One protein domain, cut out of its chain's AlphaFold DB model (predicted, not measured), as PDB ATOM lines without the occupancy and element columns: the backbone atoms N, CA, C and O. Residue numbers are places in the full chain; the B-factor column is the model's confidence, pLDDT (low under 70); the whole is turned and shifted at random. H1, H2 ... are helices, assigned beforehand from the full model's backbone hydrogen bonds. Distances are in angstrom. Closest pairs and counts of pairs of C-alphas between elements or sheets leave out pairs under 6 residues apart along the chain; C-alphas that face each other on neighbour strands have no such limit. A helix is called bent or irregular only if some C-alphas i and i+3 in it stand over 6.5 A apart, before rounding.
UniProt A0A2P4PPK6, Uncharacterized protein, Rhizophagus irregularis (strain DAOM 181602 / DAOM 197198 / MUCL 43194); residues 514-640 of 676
ATOM      1  N   ASP A 514      48.052 -11.888 -28.030       68.75
ATOM      2  CA  ASP A 514      49.394 -12.471 -27.881       68.75
ATOM      3  C   ASP A 514      49.320 -13.887 -27.269       68.75
ATOM      4  O   ASP A 514      48.684 -14.098 -26.225       68.75
ATOM      5  N   VAL A 515      49.950 -14.851 -27.949       74.00
ATOM      6  CA  VAL A 515      49.889 -16.295 -27.669       74.00
ATOM      7  C   VAL A 515      50.213 -16.592 -26.203       74.00
ATOM      8  O   VAL A 515      49.520 -17.390 -25.567       74.00
ATOM      9  N   ASP A 516      51.195 -15.891 -25.631       75.56
ATOM     10  CA  ASP A 516      51.608 -16.087 -24.239       75.56
ATOM     11  C   ASP A 516      50.566 -15.569 -23.243       75.56
ATOM     12  O   ASP A 516      50.282 -16.212 -22.228       75.56
ATOM     13  N   LYS A 517      49.929 -14.432 -23.543       78.06
ATOM     14  CA  LYS A 517      48.862 -13.866 -22.699       78.06
ATOM     15  C   LYS A 517      47.616 -14.746 -22.719       78.06
ATOM     16  O   LYS A 517      46.978 -14.922 -21.678       78.06
ATOM     17  N   LYS A 518      47.292 -15.317 -23.883       78.12
ATOM     18  CA  LYS A 518      46.184 -16.262 -24.065       78.12
ATOM     19  C   LYS A 518      46.398 -17.530 -23.239       78.12
ATOM     20  O   LYS A 518      45.496 -17.916 -22.497       78.12
ATOM     21  N   LEU A 519      47.597 -18.113 -23.292       80.81
ATOM     22  CA  LEU A 519      47.955 -19.280 -22.483       80.81
ATOM     23  C   LEU A 519      47.884 -18.980 -20.979       80.81
ATOM     24  O   LEU A 519      47.307 -19.756 -20.222       80.81
ATOM     25  N   LEU A 520      48.433 -17.844 -20.536       80.94
ATOM     26  CA  LEU A 520      48.413 -17.450 -19.124       80.94
ATOM     27  C   LEU A 520      46.982 -17.282 -18.601       80.94
ATOM     28  O   LEU A 520      46.649 -17.846 -17.557       80.94
ATOM     29  N   ASN A 521      46.130 -16.560 -19.332       81.44
ATOM     30  CA  ASN A 521      44.720 -16.395 -18.971       81.44
ATOM     31  C   ASN A 521      43.989 -17.747 -18.894       81.44
ATOM     32  O   ASN A 521      43.249 -17.974 -17.937       81.44
ATOM     33  N   ASP A 522      44.227 -18.656 -19.847       81.56
ATOM     34  CA  ASP A 522      43.601 -19.983 -19.869       81.56
ATOM     35  C   ASP A 522      44.019 -20.835 -18.656       81.56
ATOM     36  O   ASP A 522      43.164 -21.359 -17.942       81.56
ATOM     37  N   VAL A 523      45.316 -20.902 -18.332       82.81
ATOM     38  CA  VAL A 523      45.813 -21.678 -17.178       82.81
ATOM     39  C   VAL A 523      45.307 -21.107 -15.846       82.81
ATOM     40  O   VAL A 523      44.909 -21.867 -14.957       82.81
ATOM     41  N   PHE A 524      45.272 -19.780 -15.695       83.06
ATOM     42  CA  PHE A 524      44.699 -19.142 -14.505       83.06
ATOM     43  C   PHE A 524      43.201 -19.428 -14.360       83.06
ATOM     44  O   PHE A 524      42.730 -19.694 -13.248       83.06
ATOM     45  N   HIS A 525      42.459 -19.432 -15.470       82.25
ATOM     46  CA  HIS A 525      41.036 -19.755 -15.479       82.25
ATOM     47  C   HIS A 525      40.785 -21.218 -15.082       82.25
ATOM     48  O   HIS A 525      39.948 -21.483 -14.219       82.25
ATOM     49  N   GLN A 526      41.568 -22.155 -15.628       84.12
ATOM     50  CA  GLN A 526      41.519 -23.576 -15.266       84.12
ATOM     51  C   GLN A 526      41.731 -23.796 -13.760       84.12
ATOM     52  O   GLN A 526      40.943 -24.487 -13.115       84.12
ATOM     53  N   ILE A 527      42.782 -23.200 -13.185       83.94
ATOM     54  CA  ILE A 527      43.101 -23.329 -11.754       83.94
ATOM     55  C   ILE A 527      41.985 -22.736 -10.891       83.94
ATOM     56  O   ILE A 527      41.529 -23.380  -9.945       83.94
ATOM     57  N   SER A 528      41.518 -21.536 -11.238       82.88
ATOM     58  CA  SER A 528      40.451 -20.855 -10.501       82.88
ATOM     59  C   SER A 528      39.174 -21.693 -10.497       82.88
ATOM     60  O   SER A 528      38.600 -21.942  -9.439       82.88
ATOM     61  N   HIS A 529      38.761 -22.207 -11.656       82.44
ATOM     62  CA  HIS A 529      37.574 -23.047 -11.770       82.44
ATOM     63  C   HIS A 529      37.642 -24.290 -10.873       82.44
ATOM     64  O   HIS A 529      36.670 -24.600 -10.194       82.44
ATOM     65  N   VAL A 530      38.788 -24.976 -10.805       83.56
ATOM     66  CA  VAL A 530      38.952 -26.162  -9.943       83.56
ATOM     67  C   VAL A 530      38.819 -25.818  -8.458       83.56
ATOM     68  O   VAL A 530      38.150 -26.545  -7.725       83.56
ATOM     69  N   ILE A 531      39.415 -24.706  -8.019       82.62
ATOM     70  CA  ILE A 531      39.326 -24.237  -6.629       82.62
ATOM     71  C   ILE A 531      37.874 -23.885  -6.280       82.62
ATOM     72  O   ILE A 531      37.321 -24.390  -5.304       82.62
ATOM     73  N   PHE A 532      37.230 -23.043  -7.091       82.19
ATOM     74  CA  PHE A 532      35.891 -22.540  -6.786       82.19
ATOM     75  C   PHE A 532      34.781 -23.554  -7.048       82.19
ATOM     76  O   PHE A 532      33.753 -23.483  -6.382       82.19
ATOM     77  N   ARG A 533      34.997 -24.556  -7.910       83.25
ATOM     78  CA  ARG A 533      34.129 -25.740  -7.989       83.25
ATOM     79  C   ARG A 533      33.990 -26.403  -6.626       83.25
ATOM     80  O   ARG A 533      32.883 -26.743  -6.234       83.25
ATOM     81  N   HIS A 534      35.098 -26.572  -5.909       80.56
ATOM     82  CA  HIS A 534      35.073 -27.177  -4.583       80.56
ATOM     83  C   HIS A 534      34.498 -26.235  -3.515       80.56
ATOM     84  O   HIS A 534      33.767 -26.679  -2.640       80.56
ATOM     85  N   LEU A 535      34.821 -24.939  -3.578       77.75
ATOM     86  CA  LEU A 535      34.417 -23.983  -2.541       77.75
ATOM     87  C   LEU A 535      32.967 -23.473  -2.673       77.75
ATOM     88  O   LEU A 535      32.356 -23.126  -1.665       77.75
ATOM     89  N   LEU A 536      32.422 -23.395  -3.892       78.50
ATOM     90  CA  LEU A 536      31.098 -22.824  -4.195       78.50
ATOM     91  C   LEU A 536      30.122 -23.829  -4.830       78.50
ATOM     92  O   LEU A 536      29.024 -23.431  -5.210       78.50
ATOM     93  N   ASP A 537      30.502 -25.104  -4.957       76.88
ATOM     94  CA  ASP A 537      29.706 -26.156  -5.611       76.88
ATOM     95  C   ASP A 537      29.298 -25.817  -7.060       76.88
ATOM     96  O   ASP A 537      28.186 -26.113  -7.500       76.88
ATOM     97  N   ILE A 538      30.194 -25.177  -7.822       77.56
ATOM     98  CA  ILE A 538      29.946 -24.831  -9.235       77.56
ATOM     99  C   ILE A 538      29.687 -26.123 -10.046       77.56
ATOM    100  O   ILE A 538      30.394 -27.116  -9.834       77.56
ATOM    101  N   PRO A 539      28.717 -26.132 -10.986       70.88
ATOM    102  CA  PRO A 539      28.478 -27.265 -11.878       70.88
ATOM    103  C   PRO A 539      29.739 -27.748 -12.610       70.88
ATOM    104  O   PRO A 539      30.645 -26.973 -12.911       70.88
ATOM    105  N   GLU A 540      29.799 -29.045 -12.910       68.25
ATOM    106  CA  GLU A 540      30.963 -29.662 -13.549       68.25
ATOM    107  C   GLU A 540      31.103 -29.252 -15.026       68.25
ATOM    108  O   GLU A 540      30.263 -29.591 -15.855       68.25
ATOM    109  N   ASP A 541      32.202 -28.564 -15.352       76.06
ATOM    110  CA  ASP A 541      32.693 -28.384 -16.723       76.06
ATOM    111  C   ASP A 541      33.801 -29.414 -17.005       76.06
ATOM    112  O   ASP A 541      34.966 -29.241 -16.622       76.06
ATOM    113  N   GLU A 542      33.424 -30.527 -17.642       75.94
ATOM    114  CA  GLU A 542      34.345 -31.620 -17.972       75.94
ATOM    115  C   GLU A 542      35.483 -31.170 -18.898       75.94
ATOM    116  O   GLU A 542      36.605 -31.667 -18.781       75.94
ATOM    117  N   ILE A 543      35.227 -30.214 -19.796       77.56
ATOM    118  CA  ILE A 543      36.220 -29.726 -20.759       77.56
ATOM    119  C   ILE A 543      37.310 -28.968 -20.005       77.56
ATOM    120  O   ILE A 543      38.500 -29.248 -20.176       77.56
ATOM    121  N   LEU A 544      36.912 -28.045 -19.128       78.06
ATOM    122  CA  LEU A 544      37.856 -27.246 -18.355       78.06
ATOM    123  C   LEU A 544      38.641 -28.092 -17.347       78.06
ATOM    124  O   LEU A 544      39.841 -27.888 -17.145       78.06
ATOM    125  N   PHE A 545      37.976 -29.075 -16.735       78.25
ATOM    126  CA  PHE A 545      38.614 -29.993 -15.797       78.25
ATOM    127  C   PHE A 545      39.625 -30.922 -16.479       78.25
ATOM    128  O   PHE A 545      40.684 -31.202 -15.915       78.25
ATOM    129  N   ASN A 546      39.335 -31.382 -17.699       80.06
ATOM    130  CA  ASN A 546      40.277 -32.192 -18.467       80.06
ATOM    131  C   ASN A 546      41.493 -31.371 -18.912       80.06
ATOM    132  O   ASN A 546      42.613 -31.841 -18.722       80.06
ATOM    133  N   LYS A 547      41.302 -30.121 -19.359       81.19
ATOM    134  CA  LYS A 547      42.413 -29.195 -19.648       81.19
ATOM    135  C   LYS A 547      43.294 -28.928 -18.425       81.19
ATOM    136  O   LYS A 547      44.514 -28.951 -18.523       81.19
ATOM    137  N   TYR A 548      42.700 -28.759 -17.241       83.88
ATOM    138  CA  TYR A 548      43.463 -28.575 -16.000       83.88
ATOM    139  C   TYR A 548      44.442 -29.730 -15.714       83.88
ATOM    140  O   TYR A 548      45.516 -29.492 -15.151       83.88
ATOM    141  N   LYS A 549      44.102 -30.968 -16.095       80.44
ATOM    142  CA  LYS A 549      44.974 -32.140 -15.898       80.44
ATOM    143  C   LYS A 549      46.204 -32.133 -16.806       80.44
ATOM    144  O   LYS A 549      47.150 -32.862 -16.519       80.44
ATOM    145  N   GLU A 550      46.206 -31.332 -17.867       80.69
ATOM    146  CA  GLU A 550      47.347 -31.206 -18.768       80.69
ATOM    147  C   GLU A 550      48.501 -30.445 -18.091       80.69
ATOM    148  O   GLU A 550      48.313 -29.492 -17.317       80.69
ATOM    149  N   THR A 551      49.726 -30.897 -18.360       75.69
ATOM    150  CA  THR A 551      50.945 -30.274 -17.837       75.69
ATOM    151  C   THR A 551      51.291 -29.062 -18.691       75.69
ATOM    152  O   THR A 551      51.377 -29.170 -19.910       75.69
ATOM    153  N   VAL A 552      51.527 -27.914 -18.054       78.69
ATOM    154  CA  VAL A 552      52.028 -26.729 -18.760       78.69
ATOM    155  C   VAL A 552      53.528 -26.908 -18.966       78.69
ATOM    156  O   VAL A 552      54.265 -27.095 -17.996       78.69
ATOM    157  N   GLU A 553      53.987 -26.860 -20.213       81.12
ATOM    158  CA  GLU A 553      55.398 -27.008 -20.562       81.12
ATOM    159  C   GLU A 553      56.004 -25.671 -20.998       81.12
ATOM    160  O   GLU A 553      55.318 -24.754 -21.441       81.12
ATOM    161  N   THR A 554      57.328 -25.539 -20.907       74.50
ATOM    162  CA  THR A 554      58.022 -24.334 -21.395       74.50
ATOM    163  C   THR A 554      57.915 -24.172 -22.912       74.50
ATOM    164  O   THR A 554      58.024 -23.058 -23.409       74.50
ATOM    165  N   SER A 555      57.703 -25.278 -23.634       73.75
ATOM    166  CA  SER A 555      57.438 -25.342 -25.078       73.75
ATOM    167  C   SER A 555      56.089 -24.728 -25.468       73.75
ATOM    168  O   SER A 555      55.901 -24.395 -26.633       73.75
ATOM    169  N   SER A 556      55.166 -24.565 -24.514       76.62
ATOM    170  CA  SER A 556      53.846 -23.969 -24.742       76.62
ATOM    171  C   SER A 556      53.896 -22.444 -24.906       76.62
ATOM    172  O   SER A 556      52.939 -21.866 -25.410       76.62
ATOM    173  N   PHE A 557      54.992 -21.801 -24.491       77.19
ATOM    174  CA  PHE A 557      55.195 -20.356 -24.601       77.19
ATOM    175  C   PHE A 557      55.949 -19.986 -25.886       77.19
ATOM    176  O   PHE A 557      56.814 -20.732 -26.355       77.19
ATOM    177  N   SER A 558      55.667 -18.800 -26.419       75.81
ATOM    178  CA  SER A 558      56.269 -18.234 -27.623       75.81
ATOM    179  C   SER A 558      57.789 -18.097 -27.504       75.81
ATOM    180  O   SER A 558      58.366 -18.031 -26.415       75.81
ATOM    181  N   THR A 559      58.486 -18.005 -28.635       71.94
ATOM    182  CA  THR A 559      59.937 -17.763 -28.653       71.94
ATOM    183  C   THR A 559      60.331 -16.362 -28.178       71.94
ATOM    184  O   THR A 559      61.511 -16.137 -27.929       71.94
ATOM    185  N   GLU A 560      59.380 -15.432 -28.044       69.62
ATOM    186  CA  GLU A 560      59.641 -14.045 -27.637       69.62
ATOM    187  C   GLU A 560      59.875 -13.912 -26.127       69.62
ATOM    188  O   GLU A 560      60.625 -13.042 -25.681       69.62
ATOM    189  N   MET A 561      59.290 -14.806 -25.326       73.69
ATOM    190  CA  MET A 561      59.491 -14.820 -23.881       73.69
ATOM    191  C   MET A 561      60.839 -15.452 -23.493       73.69
ATOM    192  O   MET A 561      61.246 -16.488 -24.024       73.69
ATOM    193  N   ASN A 562      61.518 -14.865 -22.503       81.75
ATOM    194  CA  ASN A 562      62.783 -15.381 -21.984       81.75
ATOM    195  C   ASN A 562      62.624 -16.784 -21.367       81.75
ATOM    196  O   ASN A 562      61.748 -17.010 -20.530       81.75
ATOM    197  N   ASP A 563      63.521 -17.714 -21.705       79.69
ATOM    198  CA  ASP A 563      63.478 -19.103 -21.223       79.69
ATOM    199  C   ASP A 563      63.552 -19.248 -19.695       79.69
ATOM    200  O   ASP A 563      62.986 -20.191 -19.133       79.69
ATOM    201  N   ASN A 564      64.225 -18.328 -19.000       82.19
ATOM    202  CA  ASN A 564      64.251 -18.318 -17.539       82.19
ATOM    203  C   ASN A 564      62.890 -17.910 -16.963       82.19
ATOM    204  O   ASN A 564      62.425 -18.543 -16.014       82.19
ATOM    205  N   ASP A 565      62.221 -16.923 -17.565       81.12
ATOM    206  CA  ASP A 565      60.893 -16.478 -17.130       81.12
ATOM    207  C   ASP A 565      59.837 -17.561 -17.400       81.12
ATOM    208  O   ASP A 565      59.036 -17.866 -16.514       81.12
ATOM    209  N   LYS A 566      59.899 -18.242 -18.557       82.38
ATOM    210  CA  LYS A 566      59.051 -19.416 -18.859       82.38
ATOM    211  C   LYS A 566      59.178 -20.495 -17.788       82.38
ATOM    212  O   LYS A 566      58.179 -20.991 -17.268       82.38
ATOM    213  N   LYS A 567      60.416 -20.857 -17.424       84.94
ATOM    214  CA  LYS A 567      60.687 -21.865 -16.387       84.94
ATOM    215  C   LYS A 567      60.138 -21.446 -15.026       84.94
ATOM    216  O   LYS A 567      59.635 -22.301 -14.300       84.94
ATOM    217  N   LEU A 568      60.240 -20.167 -14.660       84.12
ATOM    218  CA  LEU A 568      59.692 -19.656 -13.401       84.12
ATOM    219  C   LEU A 568      58.167 -19.808 -13.351       84.12
ATOM    220  O   LEU A 568      57.657 -20.372 -12.385       84.12
ATOM    221  N   ILE A 569      57.466 -19.393 -14.409       84.44
ATOM    222  CA  ILE A 569      56.002 -19.479 -14.511       84.44
ATOM    223  C   ILE A 569      55.519 -20.933 -14.488       84.44
ATOM    224  O   ILE A 569      54.633 -21.280 -13.709       84.44
ATOM    225  N   VAL A 570      56.123 -21.803 -15.300       85.38
ATOM    226  CA  VAL A 570      55.758 -23.229 -15.365       85.38
ATOM    227  C   VAL A 570      55.963 -23.917 -14.017       85.38
ATOM    228  O   VAL A 570      55.087 -24.644 -13.544       85.38
ATOM    229  N   ASN A 571      57.101 -23.672 -13.359       85.56
ATOM    230  CA  ASN A 571      57.367 -24.235 -12.036       85.56
ATOM    231  C   ASN A 571      56.345 -23.762 -11.001       85.56
ATOM    232  O   ASN A 571      55.960 -24.538 -10.126       85.56
ATOM    233  N   GLU A 572      55.911 -22.510 -11.098       86.75
ATOM    234  CA  GLU A 572      54.933 -21.942 -10.186       86.75
ATOM    235  C   GLU A 572      53.541 -22.553 -10.366       86.75
ATOM    236  O   GLU A 572      52.953 -23.042  -9.399       86.75
ATOM    237  N   PHE A 573      53.057 -22.662 -11.606       87.25
ATOM    238  CA  PHE A 573      51.808 -23.370 -11.891       87.25
ATOM    239  C   PHE A 573      51.848 -24.828 -11.437       87.25
ATOM    240  O   PHE A 573      50.893 -25.304 -10.825       87.25
ATOM    241  N   ASN A 574      52.957 -25.531 -11.669       85.69
ATOM    242  CA  ASN A 574      53.101 -26.921 -11.243       85.69
ATOM    243  C   ASN A 574      53.080 -27.064  -9.714       85.69
ATOM    244  O   ASN A 574      52.473 -28.003  -9.200       85.69
ATOM    245  N   ARG A 575      53.675 -26.122  -8.968       87.12
ATOM    246  CA  ARG A 575      53.578 -26.091  -7.498       87.12
ATOM    247  C   ARG A 575      52.142 -25.876  -7.033       87.12
ATOM    248  O   ARG A 575      51.681 -26.629  -6.177       87.12
ATOM    249  N   ILE A 576      51.439 -24.902  -7.608       87.19
ATOM    250  CA  ILE A 576      50.036 -24.608  -7.286       87.19
ATOM    251  C   ILE A 576      49.147 -25.825  -7.578       87.19
ATOM    252  O   ILE A 576      48.455 -26.304  -6.678       87.19
ATOM    253  N   LYS A 577      49.228 -26.397  -8.790       88.38
ATOM    254  CA  LYS A 577      48.488 -27.617  -9.168       88.38
ATOM    255  C   LYS A 577      48.808 -28.783  -8.229       88.38
ATOM    256  O   LYS A 577      47.908 -29.521  -7.837       88.38
ATOM    257  N   HIS A 578      50.070 -28.946  -7.813       84.81
ATOM    258  CA  HIS A 578      50.475 -29.997  -6.872       84.81
ATOM    259  C   HIS A 578      49.799 -29.847  -5.503       84.81
ATOM    260  O   HIS A 578      49.322 -30.840  -4.946       84.81
ATOM    261  N   VAL A 579      49.741 -28.625  -4.960       84.06
ATOM    262  CA  VAL A 579      49.072 -28.339  -3.677       84.06
ATOM    263  C   VAL A 579      47.575 -28.621  -3.785       84.06
ATOM    264  O   VAL A 579      47.050 -29.383  -2.973       84.06
ATOM    265  N   ILE A 580      46.916 -28.098  -4.823       85.25
ATOM    266  CA  ILE A 580      45.486 -28.316  -5.079       85.25
ATOM    267  C   ILE A 580      45.183 -29.811  -5.206       85.25
ATOM    268  O   ILE A 580      44.312 -30.324  -4.510       85.25
ATOM    269  N   ASN A 581      45.937 -30.544  -6.030       85.44
ATOM    270  CA  ASN A 581      45.701 -31.971  -6.258       85.44
ATOM    271  C   ASN A 581      45.929 -32.819  -5.006       85.44
ATOM    272  O   ASN A 581      45.204 -33.786  -4.778       85.44
ATOM    273  N   SER A 582      46.915 -32.454  -4.183       81.12
ATOM    274  CA  SER A 582      47.174 -33.143  -2.916       81.12
ATOM    275  C   SER A 582      46.033 -32.949  -1.912       81.12
ATOM    276  O   SER A 582      45.763 -33.859  -1.135       81.12
ATOM    277  N   HIS A 583      45.370 -31.788  -1.927       79.44
ATOM    278  CA  HIS A 583      44.288 -31.465  -0.994       79.44
ATOM    279  C   HIS A 583      42.898 -31.890  -1.478       79.44
ATOM    280  O   HIS A 583      42.126 -32.415  -0.684       79.44
ATOM    281  N   LEU A 584      42.575 -31.690  -2.757       81.81
ATOM    282  CA  LEU A 584      41.229 -31.930  -3.294       81.81
ATOM    283  C   LEU A 584      41.041 -33.323  -3.902       81.81
ATOM    284  O   LEU A 584      39.929 -33.840  -3.918       81.81
ATOM    285  N   PHE A 585      42.113 -33.935  -4.414       81.25
ATOM    286  CA  PHE A 585      42.029 -35.159  -5.224       81.25
ATOM    287  C   PHE A 585      42.892 -36.305  -4.681       81.25
ATOM    288  O   PHE A 585      43.255 -37.210  -5.431       81.25
ATOM    289  N   ASN A 586      43.242 -36.278  -3.389       74.12
ATOM    290  CA  ASN A 586      44.078 -37.292  -2.726       74.12
ATOM    291  C   ASN A 586      45.423 -37.559  -3.435       74.12
ATOM    292  O   ASN A 586      45.969 -38.664  -3.378       74.12
ATOM    293  N   GLY A 587      45.975 -36.553  -4.117       73.75
ATOM    294  CA  GLY A 587      47.289 -36.640  -4.747       73.75
ATOM    295  C   GLY A 587      48.403 -36.876  -3.722       73.75
ATOM    296  O   GLY A 587      48.339 -36.427  -2.576       73.75
ATOM    297  N   ARG A 588      49.477 -37.564  -4.129       77.81
ATOM    298  CA  ARG A 588      50.617 -37.828  -3.240       77.81
ATOM    299  C   ARG A 588      51.282 -36.515  -2.813       77.81
ATOM    300  O   ARG A 588      51.879 -35.815  -3.628       77.81
ATOM    301  N   LYS A 589      51.277 -36.229  -1.509       81.25
ATOM    302  CA  LYS A 589      51.947 -35.055  -0.931       81.25
ATOM    303  C   LYS A 589      53.474 -35.182  -1.029       81.25
ATOM    304  O   LYS A 589      54.087 -35.993  -0.338       81.25
ATOM    305  N   ILE A 590      54.107 -34.353  -1.861       82.38
ATOM    306  CA  ILE A 590      55.569 -34.266  -1.984       82.38
ATOM    307  C   ILE A 590      56.065 -33.097  -1.126       82.38
ATOM    308  O   ILE A 590      55.932 -31.932  -1.501       82.38
ATOM    309  N   LEU A 591      56.666 -33.405   0.027       75.94
ATOM    310  CA  LEU A 591      57.087 -32.407   1.024       75.94
ATOM    311  C   LEU A 591      58.031 -31.336   0.465       75.94
ATOM    312  O   LEU A 591      57.914 -30.169   0.832       75.94
ATOM    313  N   LYS A 592      58.927 -31.710  -0.455       78.94
ATOM    314  CA  LYS A 592      59.847 -30.770  -1.112       78.94
ATOM    315  C   LYS A 592      59.095 -29.677  -1.882       78.94
ATOM    316  O   LYS A 592      59.415 -28.506  -1.729       78.94
ATOM    317  N   ILE A 593      58.061 -30.048  -2.640       80.69
ATOM    318  CA  ILE A 593      57.249 -29.108  -3.428       80.69
ATOM    319  C   ILE A 593      56.443 -28.193  -2.498       80.69
ATOM    320  O   ILE A 593      56.398 -26.990  -2.717       80.69
ATOM    321  N   PHE A 594      55.894 -28.733  -1.405       76.25
ATOM    322  CA  PHE A 594      55.202 -27.937  -0.381       76.25
ATOM    323  C   PHE A 594      56.127 -26.956   0.353       76.25
ATOM    324  O   PHE A 594      55.697 -25.866   0.731       76.25
ATOM    325  N   LYS A 595      57.390 -27.331   0.587       76.19
ATOM    326  CA  LYS A 595      58.402 -26.434   1.157       76.19
ATOM    327  C   LYS A 595      58.730 -25.306   0.177       76.19
ATOM    328  O   LYS A 595      58.674 -24.144   0.557       76.19
ATOM    329  N   GLU A 596      58.958 -25.640  -1.091       77.31
ATOM    330  CA  GLU A 596      59.223 -24.647  -2.133       77.31
ATOM    331  C   GLU A 596      58.036 -23.703  -2.383       77.31
ATOM    332  O   GLU A 596      58.258 -22.508  -2.546       77.31
ATOM    333  N   TYR A 597      56.796 -24.206  -2.364       80.94
ATOM    334  CA  TYR A 597      55.574 -23.394  -2.447       80.94
ATOM    335  C   TYR A 597      55.497 -22.368  -1.303       80.94
ATOM    336  O   TYR A 597      55.184 -21.203  -1.536       80.94
ATOM    337  N   ARG A 598      55.857 -22.773  -0.074       74.81
ATOM    338  CA  ARG A 598      55.870 -21.878   1.095       74.81
ATOM    339  C   ARG A 598      56.993 -20.841   1.058       74.81
ATOM    340  O   ARG A 598      56.769 -19.708   1.462       74.81
ATOM    341  N   GLU A 599      58.193 -21.230   0.632       72.44
ATOM    342  CA  GLU A 599      59.392 -20.380   0.714       72.44
ATOM    343  C   GLU A 599      59.542 -19.419  -0.473       72.44
ATOM    344  O   GLU A 599      60.084 -18.328  -0.314       72.44
ATOM    345  N   LYS A 600      59.072 -19.794  -1.669       72.31
ATOM    346  CA  LYS A 600      59.231 -18.988  -2.889       72.31
ATOM    347  C   LYS A 600      57.930 -18.267  -3.209       72.31
ATOM    348  O   LYS A 600      57.098 -18.809  -3.932       72.31
ATOM    349  N   GLN A 601      57.741 -17.085  -2.618       63.44
ATOM    350  CA  GLN A 601      56.503 -16.300  -2.732       63.44
ATOM    351  C   GLN A 601      56.472 -15.263  -3.852       63.44
ATOM    352  O   GLN A 601      55.404 -15.018  -4.400       63.44
ATOM    353  N   GLU A 602      57.625 -14.726  -4.242       69.19
ATOM    354  CA  GLU A 602      57.733 -13.774  -5.348       69.19
ATOM    355  C   GLU A 602      58.552 -14.376  -6.493       69.19
ATOM    356  O   GLU A 602      59.578 -15.029  -6.267       69.19
ATOM    357  N   LEU A 603      58.103 -14.159  -7.733       75.75
ATOM    358  CA  LEU A 603      58.832 -14.568  -8.928       75.75
ATOM    359  C   LEU A 603      59.768 -13.432  -9.368       75.75
ATOM    360  O   LEU A 603      59.330 -12.333  -9.714       75.75
ATOM    361  N   GLY A 604      61.074 -13.708  -9.355       74.75
ATOM    362  CA  GLY A 604      62.114 -12.790  -9.825       74.75
ATOM    363  C   GLY A 604      62.260 -12.830 -11.345       74.75
ATOM    364  O   GLY A 604      63.135 -13.526 -11.854       74.75
ATOM    365  N   PHE A 605      61.393 -12.108 -12.055       75.12
ATOM    366  CA  PHE A 605      61.398 -12.033 -13.521       75.12
ATOM    367  C   PHE A 605      62.564 -11.207 -14.083       75.12
ATOM    368  O   PHE A 605      63.026 -10.243 -13.466       75.12
ATOM    369  N   SER A 606      62.997 -11.541 -15.299       71.75
ATOM    370  CA  SER A 606      64.077 -10.854 -16.007       71.75
ATOM    371  C   SER A 606      63.742  -9.396 -16.362       71.75
ATOM    372  O   SER A 606      62.583  -9.000 -16.477       71.75
ATOM    373  N   ASN A 607      64.766  -8.574 -16.616       67.12
ATOM    374  CA  ASN A 607      64.598  -7.174 -17.043       67.12
ATOM    375  C   ASN A 607      63.959  -7.009 -18.437       67.12
ATOM    376  O   ASN A 607      63.714  -5.880 -18.850       67.12
ATOM    377  N   GLN A 608      63.705  -8.104 -19.163       66.38
ATOM    378  CA  GLN A 608      63.059  -8.077 -20.480       66.38
ATOM    379  C   GLN A 608      61.530  -7.969 -20.385       66.38
ATOM    380  O   GLN A 608      60.891  -7.529 -21.337       66.38
ATOM    381  N   MET A 609      60.934  -8.320 -19.241       71.62
ATOM    382  CA  MET A 609      59.506  -8.126 -18.990       71.62
ATOM    383  C   MET A 609      59.241  -6.710 -18.457       71.62
ATOM    384  O   MET A 609      59.990  -6.208 -17.620       71.62
ATOM    385  N   SER A 610      58.160  -6.064 -18.906       74.88
ATOM    386  CA  SER A 610      57.778  -4.747 -18.380       74.88
ATOM    387  C   SER A 610      57.419  -4.830 -16.892       74.88
ATOM    388  O   SER A 610      56.783  -5.790 -16.454       74.88
ATOM    389  N   GLU A 611      57.780  -3.810 -16.108       74.12
ATOM    390  CA  GLU A 611      57.479  -3.775 -14.666       74.12
ATOM    391  C   GLU A 611      55.977  -3.901 -14.368       74.12
ATOM    392  O   GLU A 611      55.579  -4.560 -13.407       74.12
ATOM    393  N   ASN A 612      55.127  -3.363 -15.246       73.94
ATOM    394  CA  ASN A 612      53.678  -3.518 -15.138       73.94
ATOM    395  C   ASN A 612      53.240  -4.986 -15.291       73.94
ATOM    396  O   ASN A 612      52.432  -5.458 -14.495       73.94
ATOM    397  N   ASN A 613      53.796  -5.725 -16.261       72.25
ATOM    398  CA  ASN A 613      53.462  -7.138 -16.471       72.25
ATOM    399  C   ASN A 613      54.018  -8.032 -15.355       72.25
ATOM    400  O   ASN A 613      53.320  -8.939 -14.902       72.25
ATOM    401  N   LYS A 614      55.234  -7.749 -14.861       78.00
ATOM    402  CA  LYS A 614      55.820  -8.455 -13.709       78.00
ATOM    403  C   LYS A 614      54.941  -8.322 -12.474       78.00
ATOM    404  O   LYS A 614      54.624  -9.316 -11.824       78.00
ATOM    405  N   LYS A 615      54.545  -7.086 -12.162       80.06
ATOM    406  CA  LYS A 615      53.688  -6.777 -11.019       80.06
ATOM    407  C   LYS A 615      52.334  -7.467 -11.146       80.06
ATOM    408  O   LYS A 615      51.916  -8.134 -10.211       80.06
ATOM    409  N   LEU A 616      51.702  -7.376 -12.315       79.62
ATOM    410  CA  LEU A 616      50.412  -8.000 -12.602       79.62
ATOM    411  C   LEU A 616      50.439  -9.531 -12.431       79.62
ATOM    412  O   LEU A 616      49.536 -10.094 -11.813       79.62
ATOM    413  N   LEU A 617      51.485 -10.203 -12.926       79.19
ATOM    414  CA  LEU A 617      51.655 -11.652 -12.763       79.19
ATOM    415  C   LEU A 617      51.924 -12.043 -11.307       79.19
ATOM    416  O   LEU A 617      51.284 -12.962 -10.802       79.19
ATOM    417  N   ASN A 618      52.831 -11.338 -10.622       80.25
ATOM    418  CA  ASN A 618      53.101 -11.577  -9.203       80.25
ATOM    419  C   ASN A 618      51.846 -11.359  -8.344       80.25
ATOM    420  O   ASN A 618      51.548 -12.182  -7.481       80.25
ATOM    421  N   ASP A 619      51.076 -10.303  -8.612       80.19
ATOM    422  CA  ASP A 619      49.826 -10.014  -7.910       80.19
ATOM    423  C   ASP A 619      48.784 -11.129  -8.130       80.19
ATOM    424  O   ASP A 619      48.133 -11.540  -7.170       80.19
ATOM    425  N   LYS A 620      48.668 -11.678  -9.349       82.06
ATOM    426  CA  LYS A 620      47.731 -12.775  -9.655       82.06
ATOM    427  C   LYS A 620      48.135 -14.124  -9.067       82.06
ATOM    428  O   LYS A 620      47.279 -14.838  -8.544       82.06
ATOM    429  N   PHE A 621      49.421 -14.470  -9.100       83.38
ATOM    430  CA  PHE A 621      49.913 -15.662  -8.404       83.38
ATOM    431  C   PHE A 621      49.715 -15.554  -6.891       83.38
ATOM    432  O   PHE A 621      49.317 -16.534  -6.260       83.38
ATOM    433  N   ARG A 622      49.935 -14.364  -6.316       83.38
ATOM    434  CA  ARG A 622      49.666 -14.095  -4.900       83.38
ATOM    435  C   ARG A 622      48.183 -14.268  -4.569       83.38
ATOM    436  O   ARG A 622      47.876 -15.017  -3.656       83.38
ATOM    437  N   GLU A 623      47.279 -13.679  -5.354       81.25
ATOM    438  CA  GLU A 623      45.825 -13.781  -5.142       81.25
ATOM    439  C   GLU A 623      45.343 -15.245  -5.096       81.25
ATOM    440  O   GLU A 623      44.615 -15.633  -4.184       81.25
ATOM    441  N   ILE A 624      45.804 -16.094  -6.023       82.62
ATOM    442  CA  ILE A 624      45.462 -17.529  -6.027       82.62
ATOM    443  C   ILE A 624      46.023 -18.254  -4.805       82.62
ATOM    444  O   ILE A 624      45.330 -19.078  -4.209       82.62
ATOM    445  N   ARG A 625      47.270 -17.965  -4.428       83.69
ATOM    446  CA  ARG A 625      47.898 -18.568  -3.249       83.69
ATOM    447  C   ARG A 625      47.189 -18.165  -1.963       83.69
ATOM    448  O   ARG A 625      46.955 -19.035  -1.133       83.69
ATOM    449  N   ASP A 626      46.789 -16.903  -1.833       80.44
ATOM    450  CA  ASP A 626      46.045 -16.400  -0.677       80.44
ATOM    451  C   ASP A 626      44.721 -17.157  -0.513       80.44
ATOM    452  O   ASP A 626      44.377 -17.573   0.589       80.44
ATOM    453  N   ILE A 627      44.018 -17.430  -1.617       79.19
ATOM    454  CA  ILE A 627      42.767 -18.205  -1.608       79.19
ATOM    455  C   ILE A 627      43.012 -19.665  -1.225       79.19
ATOM    456  O   ILE A 627      42.261 -20.226  -0.427       79.19
ATOM    457  N   ILE A 628      44.054 -20.293  -1.778       81.38
ATOM    458  CA  ILE A 628      44.430 -21.666  -1.419       81.38
ATOM    459  C   ILE A 628      44.772 -21.728   0.075       81.38
ATOM    460  O   ILE A 628      44.274 -22.596   0.790       81.38
ATOM    461  N   ASP A 629      45.582 -20.799   0.567       78.62
ATOM    462  CA  ASP A 629      46.045 -20.796   1.947       78.62
ATOM    463  C   ASP A 629      44.904 -20.480   2.938       78.62
ATOM    464  O   ASP A 629      44.776 -21.182   3.946       78.62
ATOM    465  N   GLU A 630      44.048 -19.494   2.640       74.75
ATOM    466  CA  GLU A 630      42.922 -19.076   3.493       74.75
ATOM    467  C   GLU A 630      41.780 -20.101   3.494       74.75
ATOM    468  O   GLU A 630      41.290 -20.457   4.565       74.75
ATOM    469  N   PHE A 631      41.367 -20.599   2.322       72.56
ATOM    470  CA  PHE A 631      40.123 -21.368   2.182       72.56
ATOM    471  C   PHE A 631      40.315 -22.871   1.950       72.56
ATOM    472  O   PHE A 631      39.435 -23.640   2.327       72.56
ATOM    473  N   LEU A 632      41.433 -23.317   1.360       74.62
ATOM    474  CA  LEU A 632      41.706 -24.754   1.164       74.62
ATOM    475  C   LEU A 632      42.599 -25.345   2.259       74.62
ATOM    476  O   LEU A 632      42.429 -26.504   2.634       74.62
ATOM    477  N   LEU A 633      43.558 -24.572   2.777       73.50
ATOM    478  CA  LEU A 633      44.498 -25.031   3.806       73.50
ATOM    479  C   LEU A 633      44.112 -24.606   5.230       73.50
ATOM    480  O   LEU A 633      44.778 -25.047   6.169       73.50
ATOM    481  N   ASN A 634      43.079 -23.768   5.398       61.34
ATOM    482  CA  ASN A 634      42.660 -23.182   6.680       61.34
ATOM    483  C   ASN A 634      43.819 -22.531   7.462       61.34
ATOM    484  O   ASN A 634      43.888 -22.612   8.692       61.34
ATOM    485  N   LYS A 635      44.767 -21.892   6.767       54.47
ATOM    486  CA  LYS A 635      45.879 -21.193   7.416       54.47
ATOM    487  C   LYS A 635      45.512 -19.726   7.630       54.47
ATOM    488  O   LYS A 635      45.186 -19.037   6.665       54.47
ATOM    489  N   PRO A 636      45.591 -19.204   8.868       38.22
ATOM    490  CA  PRO A 636      45.415 -17.778   9.090       38.22
ATOM    491  C   PRO A 636      46.495 -17.007   8.323       38.22
ATOM    492  O   PRO A 636      47.664 -17.409   8.318       38.22
ATOM    493  N   HIS A 637      46.103 -15.890   7.704       37.38
ATOM    494  CA  HIS A 637      47.029 -14.927   7.115       37.38
ATOM    495  C   HIS A 637      48.131 -14.599   8.130       37.38
ATOM    496  O   HIS A 637      47.904 -13.895   9.110       37.38
ATOM    497  N   THR A 638      49.341 -15.094   7.897       32.09
ATOM    498  CA  THR A 638      50.545 -14.671   8.625       32.09
ATOM    499  C   THR A 638      51.356 -13.724   7.745       32.09
ATOM    500  O   THR A 638      52.567 -13.845   7.620       32.09
ATOM    501  N   TYR A 639      50.669 -12.755   7.131       32.00
ATOM    502  CA  TYR A 639      51.287 -11.577   6.523       32.00
ATOM    503  C   TYR A 639      51.071 -10.384   7.458       32.00
ATOM    504  O   TYR A 639      50.170  -9.566   7.277       32.00
ATOM    505  N   ILE A 640      51.876 -10.301   8.521       28.00
ATOM    506  CA  ILE A 640      51.955  -9.075   9.318       28.00
ATOM    507  C   ILE A 640      52.852  -8.123   8.532       28.00
ATOM    508  O   ILE A 640      54.070  -8.280   8.494       28.00
TER     509      ILE A 640
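AT A GLANCE: This is residues 514 to 640 of the 676 residues of an uncharacterized protein of Rhizophagus irregularis (strain DAOM 181602 / DAOM 197198 / MUCL 43194) (UniProt A0A2P4PPK6). Three long helices, H1, H3 and H5, stand side by side as a three-helix bundle, their centres at the corners of a triangle, and run the same way. Two short helices cross on the outside of it, H2 on H1 and H4 on H3, and the long links after H2 and H4 run back along the bundle to the beginnings of H3 and H5. The long helices meet one another in few places, each pair with 3 pairs of C-alphas within 8 A. The printed part has 127 residues with five named helices, in the order H1 to H5, and no named strand; the class is all helix. It is compact, with a radius of gyration of the C-alphas of 14.8 A and spans of 39 by 39 by 25 A.

IN THESE COORDINATES: The longest helices have 22 residues each. H1, residues 515 to 536, begins with C-alpha 515 at (49.889, -16.295, -27.669), measures 30.8 A and has a kink of 26 degrees near residue 530. H3, residues 563 to 584, measures 31.3 A from C-alpha 563 at (63.478, -19.103, -21.223). H5, residues 611 to 632, measures 30.7 A and ends with C-alpha 632 at (41.706, -24.754, 1.164). H2, residues 542 to 548, measures 9.8 A, and H4, residues 591 to 599, 12.2 A.

HOW THE PARTS SIT: H1 and H3 only just touch, with residues 527 to 534 and 577 to 584 alone; the closest C-alphas, of Ile 527 and Lys 577, are 7.4 A apart. They run the same way at a shallow tilt of 14 degrees. H1 and H5 only just touch, at Ser 528 and Ile 624, whose C-alphas are the closest at 7.5 A, the same way at a shallow tilt of 18 degrees. H3 and H5 only just touch; their closest C-alphas, of His 583 and Leu 632, are 7.5 A apart, and the shallow tilt is 13 degrees, the same way. H2 touches H1 at a steep tilt of 62 degrees, opposite ways, with the C-alphas of Gln 526 and Tyr 548 closest at 5.4 A. H4 touches H3 at a steep tilt of 64 degrees, opposite ways, with the C-alphas of Arg 575 and Tyr 597 closest at 6.1 A. H4 is apart from H1, H2 and H5. Every backbone O i to N i+4 pair is within hydrogen-bond range in H2, H3, H4 and H5, and 17 of 18 in H1.

THE WHOLE: The C-alphas farthest apart, of Pro 539 and Asn 607, are 41.7 A apart. The printed part has no cut. The links H2 to H3, 14 residues, and H4 to H5, 11 residues, are long. The mean pLDDT of the printed part is 76.7; 14 residues are under 70, among them residues 634 to 640.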